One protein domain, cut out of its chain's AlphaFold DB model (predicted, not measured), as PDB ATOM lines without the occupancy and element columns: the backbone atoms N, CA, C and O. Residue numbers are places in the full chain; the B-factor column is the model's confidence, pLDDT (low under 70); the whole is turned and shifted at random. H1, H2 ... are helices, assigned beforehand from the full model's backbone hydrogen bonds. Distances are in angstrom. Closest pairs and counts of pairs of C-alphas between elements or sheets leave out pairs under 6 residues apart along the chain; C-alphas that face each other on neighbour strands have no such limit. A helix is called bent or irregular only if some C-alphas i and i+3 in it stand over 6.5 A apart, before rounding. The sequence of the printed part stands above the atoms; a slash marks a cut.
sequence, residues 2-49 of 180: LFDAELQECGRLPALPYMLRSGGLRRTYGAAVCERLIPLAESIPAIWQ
ATOM      1  N   LEU A   2      -7.531  58.678  20.981       73.44
ATOM      2  CA  LEU A   2      -8.927  58.216  21.166       73.44
ATOM      3  C   LEU A   2      -9.147  57.662  22.584       73.44
ATOM      4  O   LEU A   2     -10.109  58.032  23.239       73.44
ATOM      5  N   PHE A   3      -8.207  56.843  23.056       80.19
ATOM      6  CA  PHE A   3      -8.190  56.257  24.405       80.19
ATOM      7  C   PHE A   3      -7.152  56.896  25.327       80.19
ATOM      8  O   PHE A   3      -6.870  56.366  26.386       80.19
ATOM      9  N   ASP A   4      -6.550  57.999  24.877       83.88
ATOM     10  CA  ASP A   4      -5.403  58.637  25.531       83.88
ATOM     11  C   ASP A   4      -4.285  57.672  25.956       83.88
ATOM     12  O   ASP A   4      -3.659  57.847  26.987       83.88
ATOM     13  N   ALA A   5      -4.059  56.655  25.121       84.81
ATOM     14  CA  ALA A   5      -3.053  55.628  25.320       84.81
ATOM     15  C   ALA A   5      -2.031  55.641  24.179       84.81
ATOM     16  O   ALA A   5      -2.375  55.885  23.009       84.81
ATOM     17  N   GLU A   6      -0.788  55.335  24.521       88.69
ATOM     18  CA  GLU A   6       0.286  55.017  23.591       88.69
ATOM     19  C   GLU A   6       0.243  53.537  23.174       88.69
ATOM     20  O   GLU A   6      -0.347  52.683  23.836       88.69
ATOM     21  N   LEU A   7       0.913  53.192  22.068       86.88
ATOM     22  CA  LEU A   7       0.991  51.795  21.611       86.88
ATOM     23  C   LEU A   7       1.660  50.872  22.642       86.88
ATOM     24  O   LEU A   7       1.327  49.692  22.702       86.88
ATOM     25  N   GLN A   8       2.569  51.416  23.454       88.88
ATOM     26  CA  GLN A   8       3.269  50.694  24.520       88.88
ATOM     27  C   GLN A   8       2.365  50.385  25.721       88.88
ATOM     28  O   GLN A   8       2.694  49.535  26.540       88.88
ATOM     29  N   GLU A   9       1.226  51.067  25.829       89.69
ATOM     30  CA  GLU A   9       0.220  50.851  26.873       89.69
ATOM     31  C   GLU A   9      -0.902  49.923  26.382       89.69
ATOM     32  O   GLU A   9      -1.799  49.548  27.137       89.69
ATOM     33  N   CYS A  10      -0.859  49.535  25.104       92.44
ATOM     34  CA  CYS A  10      -1.798  48.598  24.511       92.44
ATOM     35  C   CYS A  10      -1.318  47.153  24.702       92.44
ATOM     36  O   CYS A  10      -0.125  46.868  24.767       92.44
ATOM     37  N   GLY A  11      -2.263  46.216  24.713       93.38
ATOM     38  CA  GLY A  11      -1.977  44.785  24.700       93.38
ATOM     39  C   GLY A  11      -2.440  44.132  23.403       93.38
ATOM     40  O   GLY A  11      -3.495  44.470  22.865       93.38
ATOM     41  N   ARG A  12      -1.674  43.158  22.909       94.25
ATOM     42  CA  ARG A  12      -2.080  42.293  21.789       94.25
ATOM     43  C   ARG A  12      -1.953  40.816  22.130       94.25
ATOM     44  O   ARG A  12      -1.173  40.422  22.996       94.25
ATOM     45  N   LEU A  13      -2.616  39.976  21.338       93.38
ATOM     46  CA  LEU A  13      -2.339  38.544  21.348       93.38
ATOM     47  C   LEU A  13      -0.911  38.253  20.843       93.38
ATOM     48  O   LEU A  13      -0.471  38.853  19.848       93.38
ATOM     49  N   PRO A  14      -0.187  37.298  21.462       92.19
ATOM     50  CA  PRO A  14       1.153  36.903  21.028       92.19
ATOM     51  C   PRO A  14       1.225  36.492  19.553       92.19
ATOM     52  O   PRO A  14       2.209  36.793  18.880       92.19
ATOM     53  N   ALA A  15       0.160  35.867  19.042       92.31
ATOM     54  CA  ALA A  15       0.089  35.324  17.689       92.31
ATOM     55  C   ALA A  15      -0.052  36.381  16.576       92.31
ATOM     56  O   ALA A  15       0.187  36.053  15.413       92.31
ATOM     57  N   LEU A  16      -0.406  37.637  16.885       93.38
ATOM     58  CA  LEU A  16      -0.735  38.646  15.867       93.38
ATOM     59  C   LEU A  16       0.377  38.857  14.810       93.38
ATOM     60  O   LEU A  16       0.064  38.769  13.620       93.38
ATOM     61  N   PRO A  17       1.668  39.050  15.161       94.44
ATOM     62  CA  PRO A  17       2.730  39.187  14.160       94.44
ATOM     63  C   PRO A  17       2.862  37.955  13.258       94.44
ATOM     64  O   PRO A  17       3.059  38.081  12.051       94.44
ATOM     65  N   TYR A  18       2.706  36.753  13.817       93.62
ATOM     66  CA  TYR A  18       2.717  35.517  13.036       93.62
ATOM     67  C   TYR A  18       1.519  35.449  12.073       93.62
ATOM     68  O   TYR A  18       1.684  35.129  10.894       93.62
ATOM     69  N   MET A  19       0.323  35.832  12.529       92.88
ATOM     70  CA  MET A  19      -0.879  35.869  11.692       92.88
ATOM     71  C   MET A  19      -0.753  36.851  10.517       92.88
ATOM     72  O   MET A  19      -1.260  36.561   9.431       92.88
ATOM     73  N   LEU A  20      -0.047  37.971  10.701       94.69
ATOM     74  CA  LEU A  20       0.273  38.930   9.635       94.69
ATOM     75  C   LEU A  20       1.340  38.398   8.653       94.69
ATOM     76  O   LEU A  20       1.317  38.723   7.464       94.69
ATOM     77  N   ARG A  21       2.267  37.550   9.114       94.06
ATOM     78  CA  ARG A  21       3.324  36.954   8.273       94.06
ATOM     79  C   ARG A  21       2.846  35.794   7.411       94.06
ATOM     80  O   ARG A  21       3.273  35.682   6.267       94.06
ATOM     81  N   SER A  22       1.988  34.931   7.942       89.69
ATOM     82  CA  SER A  22       1.642  33.671   7.266       89.69
ATOM     83  C   SER A  22       0.236  33.145   7.570       89.69
ATOM     84  O   SER A  22      -0.098  32.039   7.155       89.69
ATOM     85  N   GLY A  23      -0.596  33.901   8.292       85.94
ATOM     86  CA  GLY A  23      -1.923  33.460   8.726       85.94
ATOM     87  C   GLY A  23      -3.088  33.946   7.859       85.94
ATOM     88  O   GLY A  23      -2.922  34.469   6.755       85.94
ATOM     89  N   GLY A  24      -4.303  33.789   8.398       87.75
ATOM     90  CA  GLY A  24      -5.545  34.251   7.768       87.75
ATOM     91  C   GLY A  24      -5.524  35.740   7.424       87.75
ATOM     92  O   GLY A  24      -5.916  36.102   6.322       87.75
ATOM     93  N   LEU A  25      -4.950  36.573   8.297       91.06
ATOM     94  CA  LEU A  25      -4.883  38.023   8.094       91.06
ATOM     95  C   LEU A  25      -4.097  38.404   6.835       91.06
ATOM     96  O   LEU A  25      -4.500  39.324   6.135       91.06
ATOM     97  N   ARG A  26      -3.027  37.674   6.493       92.56
ATOM     98  CA  ARG A  26      -2.273  37.929   5.255       92.56
ATOM     99  C   ARG A  26      -3.076  37.620   3.999       92.56
ATOM    100  O   ARG A  26      -2.915  38.308   2.996       92.56
ATOM    101  N   ARG A  27      -3.943  36.603   4.053       90.19
ATOM    102  CA  ARG A  27      -4.878  36.297   2.959       90.19
ATOM    103  C   ARG A  27      -5.960  37.367   2.842       90.19
ATOM    104  O   ARG A  27      -6.316  37.724   1.730       90.19
ATOM    105  N   THR A  28      -6.435  37.880   3.975       90.19
ATOM    106  CA  THR A  28      -7.498  38.888   4.033       90.19
ATOM    107  C   THR A  28      -7.028  40.278   3.603       90.19
ATOM    108  O   THR A  28      -7.661  40.893   2.758       90.19
ATOM    109  N   TYR A  29      -5.922  40.778   4.160       90.00
ATOM    110  CA  TYR A  29      -5.441  42.146   3.912       90.00
ATOM    111  C   TYR A  29      -4.414  42.242   2.775       90.00
ATOM    112  O   TYR A  29      -4.085  43.335   2.318       90.00
ATOM    113  N   GLY A  30      -3.874  41.108   2.328       91.69
ATOM    114  CA  GLY A  30      -2.801  41.056   1.344       91.69
ATOM    115  C   GLY A  30      -1.419  41.359   1.931       91.69
ATOM    116  O   GLY A  30      -1.255  42.000   2.973       91.69
ATOM    117  N   ALA A  31      -0.383  40.896   1.225       92.31
ATOM    118  CA  ALA A  31       1.000  40.983   1.689       92.31
ATOM    119  C   ALA A  31       1.438  42.429   1.968       92.31
ATOM    120  O   ALA A  31       1.971  42.705   3.034       92.31
ATOM    121  N   ALA A  32       1.162  43.363   1.051       91.75
ATOM    122  CA  ALA A  32       1.626  44.744   1.169       91.75
ATOM    123  C   ALA A  32       1.077  45.468   2.412       91.75
ATOM    124  O   ALA A  32       1.804  46.237   3.037       91.75
ATOM    125  N   VAL A  33      -0.188  45.233   2.782       91.81
ATOM    126  CA  VAL A  33      -0.776  45.809   4.002       91.81
ATOM    127  C   VAL A  33      -0.154  45.156   5.232       91.81
ATOM    128  O   VAL A  33       0.280  45.860   6.142       91.81
ATOM    129  N   CYS A  34      -0.044  43.826   5.245       94.44
ATOM    130  CA  CYS A  34       0.532  43.106   6.375       94.44
ATOM    131  C   CYS A  34       1.995  43.474   6.644       94.44
ATOM    132  O   CYS A  34       2.337  43.671   7.805       94.44
ATOM    133  N   GLU A  35       2.831  43.648   5.617       94.44
ATOM    134  CA  GLU A  35       4.223  44.096   5.798       94.44
ATOM    135  C   GLU A  35       4.312  45.462   6.496       94.44
ATOM    136  O   GLU A  35       5.200  45.680   7.314       94.44
ATOM    137  N   ARG A  36       3.354  46.368   6.252       92.75
ATOM    138  CA  ARG A  36       3.292  47.659   6.962       92.75
ATOM    139  C   ARG A  36       2.804  47.528   8.404       92.75
ATOM    140  O   ARG A  36       3.184  48.335   9.247       92.75
ATOM    141  N   LEU A  37       1.947  46.548   8.687       93.50
ATOM    142  CA  LEU A  37       1.378  46.332  10.019       93.50
ATOM    143  C   LEU A  37       2.303  45.543  10.948       93.50
ATOM    144  O   LEU A  37       2.192  45.704  12.159       93.50
ATOM    145  N   ILE A  38       3.208  44.713  10.419       95.44
ATOM    146  CA  ILE A  38       4.106  43.882  11.236       95.44
ATOM    147  C   ILE A  38       4.932  44.726  12.225       95.44
ATOM    148  O   ILE A  38       4.838  44.429  13.415       95.44
ATOM    149  N   PRO A  39       5.652  45.794  11.818       95.06
ATOM    150  CA  PRO A  39       6.437  46.594  12.762       95.06
ATOM    151  C   PRO A  39       5.587  47.227  13.871       95.06
ATOM    152  O   PRO A  39       6.014  47.284  15.021       95.06
ATOM    153  N   LEU A  40       4.361  47.656  13.544       93.50
ATOM    154  CA  LEU A  40       3.417  48.209  14.520       93.50
ATOM    155  C   LEU A  40       2.896  47.134  15.477       93.50
ATOM    156  O   LEU A  40       2.798  47.365  16.676       93.50
ATOM    157  N   ALA A  41       2.578  45.944  14.967       94.38
ATOM    158  CA  ALA A  41       2.170  44.828  15.810       94.38
ATOM    159  C   ALA A  41       3.306  44.425  16.759       94.38
ATOM    160  O   ALA A  41       3.060  44.149  17.927       94.38
ATOM    161  N   GLU A  42       4.551  44.418  16.289       95.12
ATOM    162  CA  GLU A  42       5.712  44.087  17.116       95.12
ATOM    163  C   GLU A  42       6.028  45.140  18.176       95.12
ATOM    164  O   GLU A  42       6.531  44.769  19.235       95.12
ATOM    165  N   SER A  43       5.676  46.409  17.946       94.44
ATOM    166  CA  SER A  43       5.831  47.459  18.954       94.44
ATOM    167  C   SER A  43       4.739  47.458  20.027       94.44
ATOM    168  O   SER A  43       4.882  48.178  21.004       94.44
ATOM    169  N   ILE A  44       3.649  46.697  19.859       95.12
ATOM    170  CA  ILE A  44       2.615  46.537  20.893       95.12
ATOM    171  C   ILE A  44       3.004  45.363  21.810       95.12
ATOM    172  O   ILE A  44       3.208  44.246  21.306       95.12
ATOM    173  N   PRO A  45       3.072  45.564  23.140       94.31
ATOM    174  CA  PRO A  45       3.310  44.494  24.101       94.31
ATOM    175  C   PRO A  45       2.344  43.314  23.952       94.31
ATOM    176  O   PRO A  45       1.132  43.463  23.785       94.31
ATOM    177  N   ALA A  46       2.888  42.102  24.021       93.94
ATOM    178  CA  ALA A  46       2.087  40.886  24.008       93.94
ATOM    179  C   ALA A  46       1.546  40.565  25.406       93.94
ATOM    180  O   ALA A  46       2.264  40.660  26.402       93.94
ATOM    181  N   ILE A  47       0.288  40.137  25.460       91.00
ATOM    182  CA  ILE A  47      -0.363  39.656  26.677       91.00
ATOM    183  C   ILE A  47       0.050  38.194  26.884       91.00
ATOM    184  O   ILE A  47      -0.291  37.329  26.077       91.00
ATOM    185  N   TRP A  48       0.807  37.929  27.951       77.94
ATOM    186  CA  TRP A  48       1.308  36.587  28.291       77.94
ATOM    187  C   TRP A  48       0.681  35.995  29.552       77.94
ATOM    188  O   TRP A  48       0.687  34.780  29.722       77.94
ATOM    189  N   GLN A  49       0.174  36.846  30.443       71.81
ATOM    190  CA  GLN A  49      -0.413  36.441  31.713       71.81
ATOM    191  C   GLN A  49      -1.852  36.921  31.770       71.81
ATOM    192  O   GLN A  49      -2.146  38.067  31.439       71.81
TER     193      GLN A  49
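What this domain is: This is residues 2 to 49 of the 180 residues of an uncharacterized protein of Gemmatimonadetes bacterium (UniProt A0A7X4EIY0). Two helices, H1 and the longer H3, run side by side in opposite ways at a shallow tilt, and the short helix H2 lies across one end of the pair and leads from one to the other. At the other end the long unnamed stretch of residues 2 to 15 comes in and crosses the tail of residues 44 to 49, which leaves H3 there. The printed part has 48 residues with three named helices, in the order H1, H2, H3 along the chain, and no named strand; the class is all helix, and the helices hold 26 of the 48 printed residues. The whole is only just compact, close to loose, with a radius of gyration of the C-alphas of 11.4 A. The C-alphas span 30 by 25 by 14 A along their three main axes.

Where its parts are: The printed part begins at Leu 2, whose C-alpha is at (-8.927, 58.216, 21.166). Residues 2 to 15 hold no named element, though residues 7 to 9 are a short run of helix. H1 follows with residues 16 to 22, Leu 16 to Ser 22; its C-alpha 16 is at (-0.735, 38.646, 15.867), and it measures 10.2 A from first to last C-alpha. After Gly 23 comes H2, residues 24 to 29, Gly 24 to Tyr 29, with 8.8 A from first to last C-alpha. After Gly 30 comes H3, residues 31 to 43, Ala 31 to Ser 43, the longest helix with 13 residues and 19.1 A from first to last C-alpha. It ends at C-alpha 43, at (5.831, 47.459, 18.954). Residues 44 to 49 follow with no named element.

How they stand to each other: H1 touches both other helices. H1 and H3 touch with 11 pairs of C-alphas within 8 A, and the closest C-alphas of the two are those of Leu 20 and Cys 34, 5.3 A apart. Their lines stand at a shallow tilt of 30 degrees, and they run opposite ways. Their centres are 8.6 A apart. H1 and H2 touch only at the corner by their link, and only just, with 3 pairs of C-alphas within 8 A. Their closest C-alphas are those of Leu 20 and Arg 26, 5.2 A apart. The lines of H1 and H2 are about perpendicular, at 85 degrees. H2 and H3 are close but not clearly touching, with 2 pairs of C-alphas within 8 A. The closest C-alphas of these two are those of Arg 26 and Cys 34, 6.0 A apart. H2 and H3 run opposite ways at a steep tilt of 67 degrees, only just short of about perpendicular. H3 is irregular, but only just: C-alphas 36 and 39 are 6.7 A apart, and its line is a rough one. In H1 and H2 every O i to N i+4 pair is within hydrogen-bond range, while in H3 this holds for 6 of 9 pairs.

The domain as a whole: The two C-alphas farthest apart are those of Asp 4 and Arg 27, at 31.8 A. The first and last printed C-alphas, those of Leu 2 and Gln 49, are 25.6 A apart. The printed part runs from residue 2 to residue 49 with no cut, in a full chain of 180 residues. The link from H1 to H2 and the link from H2 to H3 are both tight, with one residue in each. The C-alphas of residues 2 to 15 lie 7 to 19 A from the mean of the C-alphas. The mean pLDDT of the printed part is 90.6, and no printed residue is under 70. The mean pLDDT is 93 in H1, 90 in H2 and 94 in H3.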